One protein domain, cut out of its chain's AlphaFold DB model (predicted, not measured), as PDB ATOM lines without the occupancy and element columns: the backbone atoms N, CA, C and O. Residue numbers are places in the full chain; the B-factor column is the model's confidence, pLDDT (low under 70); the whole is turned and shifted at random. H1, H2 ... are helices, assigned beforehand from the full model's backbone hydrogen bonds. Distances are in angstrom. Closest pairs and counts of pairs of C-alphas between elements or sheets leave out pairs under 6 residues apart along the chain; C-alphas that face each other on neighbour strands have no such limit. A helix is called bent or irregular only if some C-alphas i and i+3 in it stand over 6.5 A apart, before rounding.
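AT A GLANCE: This is residues 263 to 283 and 303 to 390 of the 496 residues of an uncharacterized protein of Aphanomyces astaci (UniProt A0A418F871). Four helices, H1 to H4, form an up-and-down bundle, with H4 packed on both H2 and H3, and H1 mainly along H2. H5 lies outside the bundle, beyond H3, and a tail without a named element follows it. The printed part has 109 residues, with five named helices, H1 to H5 in chain order, and no named strand; the class is all helix. It is compact, with a radius of gyration of the C-alphas of 13.8 A and spans of 37 by 32 by 19 A.

HOW THE PARTS SIT: H1, residues 263 to 283, touches H2, residues 307 to 329, closest at the C-alphas of Lys 274 and Val 312, 6.0 A apart, at a shallow tilt of 29 degrees, opposite ways. With residues 264 to 268 alone, H1 only just touches H3, residues 333 to 349, with 3 pairs of C-alphas within 8 A, the closest being Leu 268 and Leu 342 at 7.3 A. H2 and H3 form a hairpin, closest at C-alphas 327 and 335, 5.3 A. H3 and H4, residues 352 to 362, form another, at 8 degrees, with C-alphas 346 and 355 closest at 5.9 A. H4 touches H2 too, C-alphas 358 and 320 being closest at 6.9 A. H5, residues 368 to 379, is near H3 and only just apart from H4, closest 8.3 A. Every O i to N i+4 pair is within hydrogen-bond range in H2, H3, H4 and H5, and 15 of 17 in H1.

IN THESE COORDINATES: H1 begins at C-alpha 263 (62.007, -4.297, 17.300) and measures 30.0 A; it has a kink of 43 degrees near residue 277 and is only just irregular, C-alphas 277 and 280 being 6.9 A apart. H2 measures 33.3 A, H3 24.7 A, H4 15.3 A and H5 15.7 A, ending at C-alpha 379 (87.482, -2.005, 24.852).

THE WHOLE: The C-alphas of Arg 283 and Arg 329 are farthest apart, 39.7 A. Residues 284 to 302 are not printed; C-alphas 283 and 303 are 13.9 A apart across the cut. The links H2 to H3, H3 to H4 and H4 to H5 are tight. Mean pLDDT of the printed part is 80.0, with residues 280 to 283, 303 to 305, 349 to 351 and 378 to 387 under 70.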
ATOM      1  N   ALA A 263      62.391  -3.615  16.063       91.88
ATOM      2  CA  ALA A 263      62.007  -4.297  17.300       91.88
ATOM      3  C   ALA A 263      63.114  -4.231  18.371       91.88
ATOM      4  O   ALA A 263      62.852  -3.822  19.503       91.88
ATOM      5  N   LEU A 264      64.366  -4.543  18.003       91.06
ATOM      6  CA  LEU A 264      65.500  -4.472  18.927       91.06
ATOM      7  C   LEU A 264      65.708  -3.053  19.449       91.06
ATOM      8  O   LEU A 264      65.853  -2.860  20.651       91.06
ATOM      9  N   SER A 265      65.694  -2.052  18.567       90.75
ATOM     10  CA  SER A 265      65.908  -0.657  18.963       90.75
ATOM     11  C   SER A 265      64.879  -0.157  19.984       90.75
ATOM     12  O   SER A 265      65.241   0.573  20.910       90.75
ATOM     13  N   LEU A 266      63.620  -0.594  19.878       91.00
ATOM     14  CA  LEU A 266      62.580  -0.271  20.856       91.00
ATOM     15  C   LEU A 266      62.855  -0.923  22.209       91.00
ATOM     16  O   LEU A 266      62.779  -0.248  23.237       91.00
ATOM     17  N   ILE A 267      63.220  -2.208  22.211       89.62
ATOM     18  CA  ILE A 267      63.557  -2.935  23.440       89.62
ATOM     19  C   ILE A 267      64.776  -2.292  24.114       89.62
ATOM     20  O   ILE A 267      64.739  -2.030  25.315       89.62
ATOM     21  N   LEU A 268      65.818  -1.952  23.348       89.94
ATOM     22  CA  LEU A 268      67.012  -1.267  23.855       89.94
ATOM     23  C   LEU A 268      66.681   0.119  24.422       89.94
ATOM     24  O   LEU A 268      67.184   0.474  25.482       89.94
ATOM     25  N   THR A 269      65.783   0.871  23.784       90.56
ATOM     26  CA  THR A 269      65.318   2.171  24.302       90.56
ATOM     27  C   THR A 269      64.549   2.011  25.621       90.56
ATOM     28  O   THR A 269      64.684   2.829  26.532       90.56
ATOM     29  N   SER A 270      63.735   0.959  25.751       88.81
ATOM     30  CA  SER A 270      63.047   0.626  27.007       88.81
ATOM     31  C   SER A 270      64.048   0.236  28.100       88.81
ATOM     32  O   SER A 270      63.985   0.746  29.222       88.81
ATOM     33  N   LEU A 271      65.037  -0.587  27.747       87.75
ATOM     34  CA  LEU A 271      66.119  -1.008  28.628       87.75
ATOM     35  C   LEU A 271      66.947   0.190  29.123       87.75
ATOM     36  O   LEU A 271      67.168   0.323  30.323       87.75
ATOM     37  N   GLU A 272      67.327   1.111  28.234       87.06
ATOM     38  CA  GLU A 272      68.017   2.364  28.566       87.06
ATOM     39  C   GLU A 272      67.270   3.190  29.612       87.06
ATOM     40  O   GLU A 272      67.871   3.663  30.582       87.06
ATOM     41  N   LYS A 273      65.953   3.350  29.440       87.25
ATOM     42  CA  LYS A 273      65.107   4.096  30.380       87.25
ATOM     43  C   LYS A 273      65.081   3.423  31.750       87.25
ATOM     44  O   LYS A 273      65.331   4.096  32.750       87.25
ATOM     45  N   LYS A 274      64.838   2.108  31.799       84.62
ATOM     46  CA  LYS A 274      64.795   1.331  33.051       84.62
ATOM     47  C   LYS A 274      66.141   1.356  33.781       84.62
ATOM     48  O   LYS A 274      66.199   1.589  34.984       84.62
ATOM     49  N   ILE A 275      67.243   1.241  33.045       82.00
ATOM     50  CA  ILE A 275      68.598   1.362  33.599       82.00
ATOM     51  C   ILE A 275      68.883   2.789  34.081       82.00
ATOM     52  O   ILE A 275      69.543   2.975  35.103       82.00
ATOM     53  N   GLY A 276      68.363   3.810  33.394       79.88
ATOM     54  CA  GLY A 276      68.423   5.201  33.841       79.88
ATOM     55  C   GLY A 276      67.809   5.405  35.230       79.88
ATOM     56  O   GLY A 276      68.382   6.137  36.037       79.88
ATOM     57  N   LEU A 277      66.706   4.708  35.528       80.00
ATOM     58  CA  LEU A 277      66.063   4.703  36.848       80.00
ATOM     59  C   LEU A 277      66.881   3.938  37.897       80.00
ATOM     60  O   LEU A 277      66.918   4.341  39.055       80.00
ATOM     61  N   LEU A 278      67.589   2.883  37.486       74.81
ATOM     62  CA  LEU A 278      68.467   2.091  38.352       74.81
ATOM     63  C   LEU A 278      69.811   2.797  38.645       74.81
ATOM     64  O   LEU A 278      70.463   2.532  39.654       74.81
ATOM     65  N   ARG A 279      70.246   3.732  37.790       71.25
ATOM     66  CA  ARG A 279      71.566   4.389  37.866       71.25
ATOM     67  C   ARG A 279      71.865   5.093  39.202       71.25
ATOM     68  O   ARG A 279      73.003   4.985  39.664       71.25
ATOM     69  N   PRO A 280      70.921   5.811  39.843       69.19
ATOM     70  CA  PRO A 280      71.130   6.380  41.173       69.19
ATOM     71  C   PRO A 280      71.358   5.309  42.246       69.19
ATOM     72  O   PRO A 280      72.224   5.496  43.099       69.19
ATOM     73  N   ALA A 281      70.652   4.176  42.164       62.94
ATOM     74  CA  ALA A 281      70.835   3.047  43.074       62.94
ATOM     75  C   ALA A 281      72.206   2.382  42.870       62.94
ATOM     76  O   ALA A 281      72.900   2.107  43.843       62.94
ATOM     77  N   LEU A 282      72.662   2.236  41.620       60.53
ATOM     78  CA  LEU A 282      73.986   1.683  41.292       60.53
ATOM     79  C   LEU A 282      75.147   2.574  41.768       60.53
ATOM     80  O   LEU A 282      76.181   2.071  42.205       60.53
ATOM     81  N   ARG A 283      74.991   3.906  41.728       56.81
ATOM     82  CA  ARG A 283      76.027   4.849  42.198       56.81
ATOM     83  C   ARG A 283      76.254   4.808  43.712       56.81
ATOM     84  O   ARG A 283      77.358   5.124  44.141       56.81
ATOM     85  N   LEU A 303      70.611  -6.754  40.355       61.16
ATOM     86  CA  LEU A 303      69.508  -7.067  39.445       61.16
ATOM     87  C   LEU A 303      68.482  -8.039  40.034       61.16
ATOM     88  O   LEU A 303      67.340  -8.052  39.601       61.16
ATOM     89  N   GLN A 304      68.858  -8.871  41.002       64.06
ATOM     90  CA  GLN A 304      67.949  -9.846  41.603       64.06
ATOM     91  C   GLN A 304      67.351  -9.361  42.928       64.06
ATOM     92  O   GLN A 304      66.265  -9.806  43.299       64.06
ATOM     93  N   SER A 305      68.037  -8.448  43.619       63.69
ATOM     94  CA  SER A 305      67.634  -7.911  44.925       63.69
ATOM     95  C   SER A 305      66.714  -6.689  44.849       63.69
ATOM     96  O   SER A 305      65.932  -6.479  45.774       63.69
ATOM     97  N   LEU A 306      66.767  -5.904  43.767       71.88
ATOM     98  CA  LEU A 306      65.870  -4.765  43.541       71.88
ATOM     99  C   LEU A 306      64.793  -5.111  42.511       71.88
ATOM    100  O   LEU A 306      65.085  -5.736  41.492       71.88
ATOM    101  N   ALA A 307      63.565  -4.639  42.736       74.69
ATOM    102  CA  ALA A 307      62.466  -4.799  41.782       74.69
ATOM    103  C   ALA A 307      62.805  -4.142  40.432       74.69
ATOM    104  O   ALA A 307      62.626  -4.740  39.374       74.69
ATOM    105  N   GLU A 308      63.420  -2.959  40.473       76.56
ATOM    106  CA  GLU A 308      63.903  -2.233  39.298       76.56
ATOM    107  C   GLU A 308      65.004  -3.014  38.564       76.56
ATOM    108  O   GLU A 308      65.103  -2.981  37.339       76.56
ATOM    109  N   GLY A 309      65.821  -3.757  39.314       74.88
ATOM    110  CA  GLY A 309      66.830  -4.657  38.774       74.88
ATOM    111  C   GLY A 309      66.223  -5.849  38.027       74.88
ATOM    112  O   GLY A 309      66.689  -6.204  36.941       74.88
ATOM    113  N   GLN A 310      65.148  -6.423  38.573       79.94
ATOM    114  CA  GLN A 310      64.453  -7.565  37.976       79.94
ATOM    115  C   GLN A 310      63.746  -7.166  36.677       79.94
ATOM    116  O   GLN A 310      63.779  -7.917  35.704       79.94
ATOM    117  N   GLU A 311      63.170  -5.964  36.618       82.06
ATOM    118  CA  GLU A 311      62.573  -5.433  35.391       82.06
ATOM    119  C   GLU A 311      63.604  -5.208  34.279       82.06
ATOM    120  O   GLU A 311      63.328  -5.484  33.106       82.06
ATOM    121  N   VAL A 312      64.798  -4.720  34.632       84.88
ATOM    122  CA  VAL A 312      65.922  -4.574  33.695       84.88
ATOM    123  C   VAL A 312      66.351  -5.940  33.169       84.88
ATOM    124  O   VAL A 312      66.461  -6.108  31.954       84.88
ATOM    125  N   LYS A 313      66.527  -6.927  34.056       84.75
ATOM    126  CA  LYS A 313      66.889  -8.297  33.673       84.75
ATOM    127  C   LYS A 313      65.841  -8.932  32.758       84.75
ATOM    128  O   LYS A 313      66.196  -9.427  31.701       84.75
ATOM    129  N   SER A 314      64.560  -8.832  33.108       87.00
ATOM    130  CA  SER A 314      63.458  -9.346  32.285       87.00
ATOM    131  C   SER A 314      63.451  -8.719  30.884       87.00
ATOM    132  O   SER A 314      63.341  -9.416  29.878       87.00
ATOM    133  N   THR A 315      63.668  -7.403  30.792       86.12
ATOM    134  CA  THR A 315      63.742  -6.702  29.496       86.12
ATOM    135  C   THR A 315      64.966  -7.142  28.681       86.12
ATOM    136  O   THR A 315      64.874  -7.297  27.462       86.12
ATOM    137  N   LEU A 316      66.104  -7.372  29.342       89.06
ATOM    138  CA  LEU A 316      67.307  -7.911  28.711       89.06
ATOM    139  C   LEU A 316      67.085  -9.344  28.203       89.06
ATOM    140  O   LEU A 316      67.457  -9.643  27.072       89.06
ATOM    141  N   ASP A 317      66.432 -10.200  28.989       88.94
ATOM    142  CA  ASP A 317      66.105 -11.574  28.602       88.94
ATOM    143  C   ASP A 317      65.196 -11.602  27.360       88.94
ATOM    144  O   ASP A 317      65.401 -12.420  26.463       88.94
ATOM    145  N   VAL A 318      64.249 -10.662  27.243       89.69
ATOM    146  CA  VAL A 318      63.428 -10.492  26.029       89.69
ATOM    147  C   VAL A 318      64.291 -10.132  24.814       89.69
ATOM    148  O   VAL A 318      64.108 -10.721  23.745       89.69
ATOM    149  N   ALA A 319      65.254  -9.214  24.966       90.69
ATOM    150  CA  ALA A 319      66.172  -8.835  23.888       90.69
ATOM    151  C   ALA A 319      67.059 -10.012  23.449       90.69
ATOM    152  O   ALA A 319      67.176 -10.284  22.254       90.69
ATOM    153  N   ILE A 320      67.636 -10.741  24.412       90.69
ATOM    154  CA  ILE A 320      68.449 -11.942  24.171       90.69
ATOM    155  C   ILE A 320      67.614 -12.989  23.436       90.69
ATOM    156  O   ILE A 320      68.020 -13.461  22.376       90.69
ATOM    157  N   ALA A 321      66.422 -13.307  23.943       90.19
ATOM    158  CA  ALA A 321      65.551 -14.307  23.341       90.19
ATOM    159  C   ALA A 321      65.151 -13.934  21.904       90.19
ATOM    160  O   ALA A 321      65.015 -14.815  21.054       90.19
ATOM    161  N   MET A 322      64.973 -12.643  21.607       89.19
ATOM    162  CA  MET A 322      64.712 -12.175  20.245       89.19
ATOM    163  C   MET A 322      65.925 -12.390  19.329       89.19
ATOM    164  O   MET A 322      65.771 -12.942  18.237       89.19
ATOM    165  N   CYS A 323      67.129 -12.018  19.776       90.31
ATOM    166  CA  CYS A 323      68.362 -12.251  19.022       90.31
ATOM    167  C   CYS A 323      68.607 -13.751  18.781       90.31
ATOM    168  O   CYS A 323      68.938 -14.139  17.664       90.31
ATOM    169  N   GLU A 324      68.358 -14.610  19.774       90.12
ATOM    170  CA  GLU A 324      68.473 -16.069  19.640       90.12
ATOM    171  C   GLU A 324      67.493 -16.644  18.626       90.12
ATOM    172  O   GLU A 324      67.888 -17.419  17.755       90.12
ATOM    173  N   ARG A 325      66.214 -16.252  18.698       88.62
ATOM    174  CA  ARG A 325      65.206 -16.688  17.723       88.62
ATOM    175  C   ARG A 325      65.572 -16.249  16.313       88.62
ATOM    176  O   ARG A 325      65.372 -17.020  15.375       88.62
ATOM    177  N   HIS A 326      66.095 -15.033  16.160       87.38
ATOM    178  CA  HIS A 326      66.528 -14.538  14.861       87.38
ATOM    179  C   HIS A 326      67.742 -15.320  14.348       87.38
ATOM    180  O   HIS A 326      67.683 -15.834  13.237       87.38
ATOM    181  N   SER A 327      68.767 -15.528  15.180       88.81
ATOM    182  CA  SER A 327      69.962 -16.312  14.832       88.81
ATOM    183  C   SER A 327      69.657 -17.770  14.502       88.81
ATOM    184  O   SER A 327      70.221 -18.308  13.557       88.81
ATOM    185  N   ALA A 328      68.727 -18.402  15.221       85.88
ATOM    186  CA  ALA A 328      68.306 -19.776  14.948       85.88
ATOM    187  C   ALA A 328      67.578 -19.924  13.601       85.88
ATOM    188  O   ALA A 328      67.591 -20.998  13.001       85.88
ATOM    189  N   ARG A 329      66.915 -18.861  13.124       84.06
ATOM    190  CA  ARG A 329      66.245 -18.836  11.812       84.06
ATOM    191  C   ARG A 329      67.173 -18.351  10.697       84.06
ATOM    192  O   ARG A 329      67.012 -18.768   9.551       84.06
ATOM    193  N   HIS A 330      68.117 -17.475  11.031       77.69
ATOM    194  CA  HIS A 330      68.958 -16.731  10.102       77.69
ATOM    195  C   HIS A 330      70.393 -16.653  10.640       77.69
ATOM    196  O   HIS A 330      70.722 -15.815  11.475       77.69
ATOM    197  N   HIS A 331      71.274 -17.521  10.142       75.88
ATOM    198  CA  HIS A 331      72.711 -17.475  10.432       75.88
ATOM    199  C   HIS A 331      73.426 -16.515   9.467       75.88
ATOM    200  O   HIS A 331      74.221 -16.946   8.632       75.88
ATOM    201  N   ASP A 332      73.081 -15.227   9.518       82.31
ATOM    202  CA  ASP A 332      73.596 -14.191   8.618       82.31
ATOM    203  C   ASP A 332      74.282 -13.027   9.361       82.31
ATOM    204  O   ASP A 332      74.256 -12.923  10.589       82.31
ATOM    205  N   ASP A 333      74.892 -12.118   8.594       84.31
ATOM    206  CA  ASP A 333      75.567 -10.925   9.122       84.31
ATOM    207  C   ASP A 333      74.614  -9.988   9.894       84.31
ATOM    208  O   ASP A 333      75.066  -9.133  10.659       84.31
ATOM    209  N   GLN A 334      73.296 -10.081   9.672       85.06
ATOM    210  CA  GLN A 334      72.311  -9.274  10.400       85.06
ATOM    211  C   GLN A 334      72.161  -9.770  11.835       85.06
ATOM    212  O   GLN A 334      72.207  -8.953  12.754       85.06
ATOM    213  N   SER A 335      72.089 -11.086  12.044       86.44
ATOM    214  CA  SER A 335      72.129 -11.681  13.383       86.44
ATOM    215  C   SER A 335      73.345 -11.222  14.184       86.44
ATOM    216  O   SER A 335      73.200 -10.774  15.323       86.44
ATOM    217  N   GLU A 336      74.535 -11.246  13.581       88.12
ATOM    218  CA  GLU A 336      75.765 -10.778  14.232       88.12
ATOM    219  C   GLU A 336      75.687  -9.288  14.615       88.12
ATOM    220  O   GLU A 336      76.029  -8.911  15.739       88.12
ATOM    221  N   LYS A 337      75.154  -8.432  13.733       89.38
ATOM    222  CA  LYS A 337      74.946  -7.003  14.027       89.38
ATOM    223  C   LYS A 337      73.960  -6.766  15.166       89.38
ATOM    224  O   LYS A 337      74.194  -5.864  15.971       89.38
ATOM    225  N   LEU A 338      72.875  -7.534  15.252       90.75
ATOM    226  CA  LEU A 338      71.892  -7.410  16.335       90.75
ATOM    227  C   LEU A 338      72.527  -7.750  17.687       90.75
ATOM    228  O   LEU A 338      72.401  -6.975  18.637       90.75
ATOM    229  N   TRP A 339      73.287  -8.848  17.753       91.62
ATOM    230  CA  TRP A 339      74.039  -9.215  18.953       91.62
ATOM    231  C   TRP A 339      75.052  -8.149  19.353       91.62
ATOM    232  O   TRP A 339      75.109  -7.778  20.524       91.62
ATOM    233  N   PHE A 340      75.815  -7.609  18.399       90.25
ATOM    234  CA  PHE A 340      76.748  -6.526  18.700       90.25
ATOM    235  C   PHE A 340      76.048  -5.240  19.121       90.25
ATOM    236  O   PHE A 340      76.537  -4.567  20.016       90.25
ATOM    237  N   THR A 341      74.881  -4.923  18.566       90.94
ATOM    238  CA  THR A 341      74.100  -3.755  18.998       90.94
ATOM    239  C   THR A 341      73.648  -3.903  20.456       90.94
ATOM    240  O   THR A 341      73.739  -2.952  21.234       90.94
ATOM    241  N   LEU A 342      73.207  -5.103  20.848       90.06
ATOM    242  CA  LEU A 342      72.850  -5.425  22.231       90.06
ATOM    243  C   LEU A 342      74.077  -5.394  23.160       90.06
ATOM    244  O   LEU A 342      74.012  -4.839  24.256       90.06
ATOM    245  N   LEU A 343      75.210  -5.941  22.713       87.12
ATOM    246  CA  LEU A 343      76.462  -5.943  23.465       87.12
ATOM    247  C   LEU A 343      76.995  -4.517  23.684       87.12
ATOM    248  O   LEU A 343      77.307  -4.154  24.816       87.12
ATOM    249  N   ASP A 344      77.027  -3.692  22.636       85.81
ATOM    250  CA  ASP A 344      77.463  -2.290  22.680       85.81
ATOM    251  C   ASP A 344      76.628  -1.478  23.671       85.81
ATOM    252  O   ASP A 344      77.143  -0.600  24.368       85.81
ATOM    253  N   MET A 345      75.330  -1.776  23.757       84.00
ATOM    254  CA  MET A 345      74.440  -1.160  24.731       84.00
ATOM    255  C   MET A 345      74.891  -1.456  26.165       84.00
ATOM    256  O   MET A 345      75.080  -0.536  26.962       84.00
ATOM    257  N   CYS A 346      75.111  -2.727  26.498       78.81
ATOM    258  CA  CYS A 346      75.526  -3.129  27.841       78.81
ATOM    259  C   CYS A 346      76.955  -2.683  28.179       78.81
ATOM    260  O   CYS A 346      77.205  -2.272  29.315       78.81
ATOM    261  N   LEU A 347      77.861  -2.674  27.198       76.44
ATOM    262  CA  LEU A 347      79.226  -2.158  27.340       76.44
ATOM    263  C   LEU A 347      79.243  -0.665  27.687       76.44
ATOM    264  O   LEU A 347      79.959  -0.260  28.599       76.44
ATOM    265  N   LYS A 348      78.391   0.155  27.054       75.12
ATOM    266  CA  LYS A 348      78.246   1.587  27.398       75.12
ATOM    267  C   LYS A 348      77.801   1.824  28.842       75.12
ATOM    268  O   LYS A 348      78.081   2.883  29.406       75.12
ATOM    269  N   ILE A 349      77.054   0.888  29.418       69.69
ATOM    270  CA  ILE A 349      76.533   0.997  30.784       69.69
ATOM    271  C   ILE A 349      77.536   0.423  31.799       69.69
ATOM    272  O   ILE A 349      77.515   0.838  32.957       69.69
ATOM    273  N   ALA A 350      78.442  -0.459  31.357       67.25
ATOM    274  CA  ALA A 350      79.447  -1.148  32.168       67.25
ATOM    275  C   ALA A 350      78.844  -2.007  33.298       67.25
ATOM    276  O   ALA A 350      79.328  -2.007  34.428       67.25
ATOM    277  N   VAL A 351      77.768  -2.751  33.002       69.31
ATOM    278  CA  VAL A 351      77.255  -3.778  33.926       69.31
ATOM    279  C   VAL A 351      77.819  -5.137  33.533       69.31
ATOM    280  O   VAL A 351      77.287  -5.806  32.646       69.31
ATOM    281  N   ASN A 352      78.889  -5.548  34.215       70.94
ATOM    282  CA  ASN A 352      79.647  -6.768  33.909       70.94
ATOM    283  C   ASN A 352      78.779  -8.032  33.852       70.94
ATOM    284  O   ASN A 352      78.991  -8.884  32.994       70.94
ATOM    285  N   GLU A 353      77.759  -8.132  34.706       74.19
ATOM    286  CA  GLU A 353      76.832  -9.267  34.707       74.19
ATOM    287  C   GLU A 353      75.990  -9.357  33.427       74.19
ATOM    288  O   GLU A 353      75.885 -10.431  32.841       74.19
ATOM    289  N   MET A 354      75.444  -8.237  32.936       76.94
ATOM    290  CA  MET A 354      74.674  -8.225  31.683       76.94
ATOM    291  C   MET A 354      75.563  -8.570  30.492       76.94
ATOM    292  O   MET A 354      75.154  -9.300  29.590       76.94
ATOM    293  N   ILE A 355      76.794  -8.054  30.500       78.12
ATOM    294  CA  ILE A 355      77.778  -8.321  29.452       78.12
ATOM    295  C   ILE A 355      78.116  -9.811  29.438       78.12
ATOM    296  O   ILE A 355      78.094 -10.417  28.372       78.12
ATOM    297  N   ALA A 356      78.354 -10.420  30.606       77.81
ATOM    298  CA  ALA A 356      78.590 -11.855  30.721       77.81
ATOM    299  C   ALA A 356      77.403 -12.687  30.205       77.81
ATOM    300  O   ALA A 356      77.624 -13.605  29.418       77.81
ATOM    301  N   MET A 357      76.163 -12.323  30.563       81.69
ATOM    302  CA  MET A 357      74.953 -12.990  30.061       81.69
ATOM    303  C   MET A 357      74.852 -12.933  28.530       81.69
ATOM    304  O   MET A 357      74.621 -13.956  27.892       81.69
ATOM    305  N   ILE A 358      75.048 -11.760  27.917       85.75
ATOM    306  CA  ILE A 358      74.988 -11.615  26.452       85.75
ATOM    307  C   ILE A 358      76.080 -12.447  25.786       85.75
ATOM    308  O   ILE A 358      75.814 -13.173  24.830       85.75
ATOM    309  N   LEU A 359      77.301 -12.348  26.308       83.12
ATOM    310  CA  LEU A 359      78.472 -13.047  25.808       83.12
ATOM    311  C   LEU A 359      78.267 -14.573  25.829       83.12
ATOM    312  O   LEU A 359      78.481 -15.233  24.812       83.12
ATOM    313  N   GLU A 360      77.784 -15.133  26.938       82.25
ATOM    314  CA  GLU A 360      77.480 -16.563  27.055       82.25
ATOM    315  C   GLU A 360      76.476 -17.024  25.987       82.25
ATOM    316  O   GLU A 360      76.725 -18.003  25.281       82.25
ATOM    317  N   ARG A 361      75.380 -16.280  25.801       86.31
ATOM    318  CA  ARG A 361      74.296 -16.653  24.875       86.31
ATOM    319  C   ARG A 361      74.691 -16.477  23.406       86.31
ATOM    320  O   ARG A 361      74.405 -17.351  22.585       86.31
ATOM    321  N   MET A 362      75.430 -15.416  23.074       86.06
ATOM    322  CA  MET A 362      75.875 -15.161  21.700       86.06
ATOM    323  C   MET A 362      76.990 -16.108  21.230       86.06
ATOM    324  O   MET A 362      77.158 -16.267  20.023       86.06
ATOM    325  N   SER A 363      77.732 -16.753  22.142       81.94
ATOM    326  CA  SER A 363      78.866 -17.636  21.802       81.94
ATOM    327  C   SER A 363      78.492 -18.809  20.884       81.94
ATOM    328  O   SER A 363      79.312 -19.268  20.093       81.94
ATOM    329  N   SER A 364      77.233 -19.254  20.949       80.12
ATOM    330  CA  SER A 364      76.688 -20.324  20.106       80.12
ATOM    331  C   SER A 364      76.357 -19.880  18.675       80.12
ATOM    332  O   SER A 364      76.236 -20.715  17.780       80.12
ATOM    333  N   CYS A 365      76.189 -18.573  18.456       81.50
ATOM    334  CA  CYS A 365      75.660 -18.003  17.214       81.50
ATOM    335  C   CYS A 365      76.653 -17.079  16.499       81.50
ATOM    336  O   CYS A 365      76.546 -16.890  15.290       81.50
ATOM    337  N   VAL A 366      77.608 -16.500  17.228       84.25
ATOM    338  CA  VAL A 366      78.593 -15.542  16.718       84.25
ATOM    339  C   VAL A 366      79.994 -16.117  16.882       84.25
ATOM    340  O   VAL A 366      80.329 -16.702  17.911       84.25
ATOM    341  N   SER A 367      80.838 -15.945  15.861       83.94
ATOM    342  CA  SER A 367      82.190 -16.496  15.888       83.94
ATOM    343  C   SER A 367      83.026 -15.882  17.016       83.94
ATOM    344  O   SER A 367      83.064 -14.661  17.196       83.94
ATOM    345  N   LEU A 368      83.768 -16.723  17.742       82.50
ATOM    346  CA  LEU A 368      84.665 -16.265  18.805       82.50
ATOM    347  C   LEU A 368      85.692 -15.244  18.290       82.50
ATOM    348  O   LEU A 368      86.041 -14.302  18.996       82.50
ATOM    349  N   GLN A 369      86.150 -15.395  17.045       84.50
ATOM    350  CA  GLN A 369      87.070 -14.450  16.417       84.50
ATOM    351  C   GLN A 369      86.450 -13.051  16.293       84.50
ATOM    352  O   GLN A 369      87.116 -12.068  16.624       84.50
ATOM    353  N   SER A 370      85.189 -12.956  15.860       85.62
ATOM    354  CA  SER A 370      84.472 -11.682  15.773       85.62
ATOM    355  C   SER A 370      84.278 -11.048  17.150       85.62
ATOM    356  O   SER A 370      84.531  -9.856  17.318       85.62
ATOM    357  N   ILE A 371      83.885 -11.849  18.147       84.31
ATOM    358  CA  ILE A 371      83.686 -11.396  19.533       84.31
ATOM    359  C   ILE A 371      84.990 -10.823  20.098       84.31
ATOM    360  O   ILE A 371      85.019  -9.696  20.590       84.31
ATOM    361  N   LEU A 372      86.092 -11.571  19.979       82.19
ATOM    362  CA  LEU A 372      87.405 -11.142  20.456       82.19
ATOM    363  C   LEU A 372      87.887  -9.881  19.742       82.19
ATOM    364  O   LEU A 372      88.432  -8.991  20.392       82.19
ATOM    365  N   PHE A 373      87.683  -9.789  18.425       84.31
ATOM    366  CA  PHE A 373      88.036  -8.601  17.658       84.31
ATOM    367  C   PHE A 373      87.245  -7.380  18.134       84.31
ATOM    368  O   PHE A 373      87.847  -6.346  18.409       84.31
ATOM    369  N   LYS A 374      85.923  -7.511  18.300       82.12
ATOM    370  CA  LYS A 374      85.039  -6.446  18.789       82.12
ATOM    371  C   LYS A 374      85.468  -5.954  20.175       82.12
ATOM    372  O   LYS A 374      85.771  -4.774  20.329       82.12
ATOM    373  N   ILE A 375      85.595  -6.859  21.148       78.19
ATOM    374  CA  ILE A 375      85.971  -6.508  22.529       78.19
ATOM    375  C   ILE A 375      87.376  -5.897  22.579       78.19
ATOM    376  O   ILE A 375      87.594  -4.885  23.236       78.19
ATOM    377  N   THR A 376      88.342  -6.479  21.867       76.44
ATOM    378  CA  THR A 376      89.740  -6.021  21.918       76.44
ATOM    379  C   THR A 376      89.934  -4.692  21.190       76.44
ATOM    380  O   THR A 376      90.738  -3.868  21.616       76.44
ATOM    381  N   ASN A 377      89.213  -4.459  20.093       78.06
ATOM    382  CA  ASN A 377      89.336  -3.228  19.317       78.06
ATOM    383  C   ASN A 377      88.606  -2.051  19.981       78.06
ATOM    384  O   ASN A 377      89.116  -0.932  19.962       78.06
ATOM    385  N   GLU A 378      87.437  -2.291  20.578       69.94
ATOM    386  CA  GLU A 378      86.614  -1.227  21.170       69.94
ATOM    387  C   GLU A 378      86.904  -0.997  22.656       69.94
ATOM    388  O   GLU A 378      86.927   0.152  23.090       69.94
ATOM    389  N   HIS A 379      87.232  -2.053  23.406       65.75
ATOM    390  CA  HIS A 379      87.482  -2.005  24.852       65.75
ATOM    391  C   HIS A 379      88.905  -2.415  25.249       65.75
ATOM    392  O   HIS A 379      89.211  -2.532  26.431       65.75
ATOM    393  N   GLY A 380      89.828  -2.577  24.295       64.12
ATOM    394  CA  GLY A 380      91.220  -2.943  24.595       64.12
ATOM    395  C   GLY A 380      92.011  -1.900  25.395       64.12
ATOM    396  O   GLY A 380      93.119  -2.195  25.840       64.12
ATOM    397  N   LYS A 381      91.475  -0.682  25.558       63.12
ATOM    398  CA  LYS A 381      92.053   0.390  26.388       63.12
ATOM    399  C   LYS A 381      91.414   0.504  27.774       63.12
ATOM    400  O   LYS A 381      92.009   1.151  28.632       63.12
ATOM    401  N   ASP A 382      90.234  -0.081  27.961       62.12
ATOM    402  CA  ASP A 382      89.547  -0.107  29.250       62.12
ATOM    403  C   ASP A 382      90.174  -1.197  30.134       62.12
ATOM    404  O   ASP A 382      90.986  -2.000  29.663       62.12
ATOM    405  N   GLU A 383      89.848  -1.225  31.428       59.66
ATOM    406  CA  GLU A 383      90.356  -2.247  32.347       59.66
ATOM    407  C   GLU A 383      89.841  -3.636  31.928       59.66
ATOM    408  O   GLU A 383      88.821  -4.131  32.394       59.66
ATOM    409  N   PHE A 384      90.588  -4.301  31.042       61.12
ATOM    410  CA  PHE A 384      90.328  -5.637  30.491       61.12
ATOM    411  C   PHE A 384      90.165  -6.736  31.568       61.12
ATOM    412  O   PHE A 384      89.871  -7.888  31.252       61.12
ATOM    413  N   GLY A 385      90.380  -6.402  32.845       60.91
ATOM    414  CA  GLY A 385      90.231  -7.297  33.987       60.91
ATOM    415  C   GLY A 385      88.828  -7.884  34.112       60.91
ATOM    416  O   GLY A 385      88.711  -9.083  34.357       60.91
ATOM    417  N   ASP A 386      87.790  -7.090  33.851       63.00
ATOM    418  CA  ASP A 386      86.403  -7.486  34.123       63.00
ATOM    419  C   ASP A 386      85.855  -8.516  33.124       63.00
ATOM    420  O   ASP A 386      85.077  -9.397  33.486       63.00
ATOM    421  N   PHE A 387      86.313  -8.472  31.871       66.56
ATOM    422  CA  PHE A 387      85.873  -9.398  30.815       66.56
ATOM    423  C   PHE A 387      86.720 -10.665  30.730       66.56
ATOM    424  O   PHE A 387      86.346 -11.634  30.062       66.56
ATOM    425  N   ARG A 388      87.875 -10.667  31.404       70.69
ATOM    426  CA  ARG A 388      88.850 -11.750  31.349       70.69
ATOM    427  C   ARG A 388      88.231 -13.110  31.718       70.69
ATOM    428  O   ARG A 388      88.411 -14.032  30.923       70.69
ATOM    429  N   PRO A 389      87.484 -13.275  32.829       70.94
ATOM    430  CA  PRO A 389      86.905 -14.571  33.189       70.94
ATOM    431  C   PRO A 389      85.930 -15.106  32.136       70.94
ATOM    432  O   PRO A 389      86.010 -16.276  31.775       70.94
ATOM    433  N   THR A 390      85.066 -14.247  31.585       70.50
ATOM    434  CA  THR A 390      84.079 -14.630  30.564       70.50
ATOM    435  C   THR A 390      84.754 -15.077  29.269       70.50
ATOM    436  O   THR A 390      84.402 -16.116  28.714       70.50
TER     437      THR A 390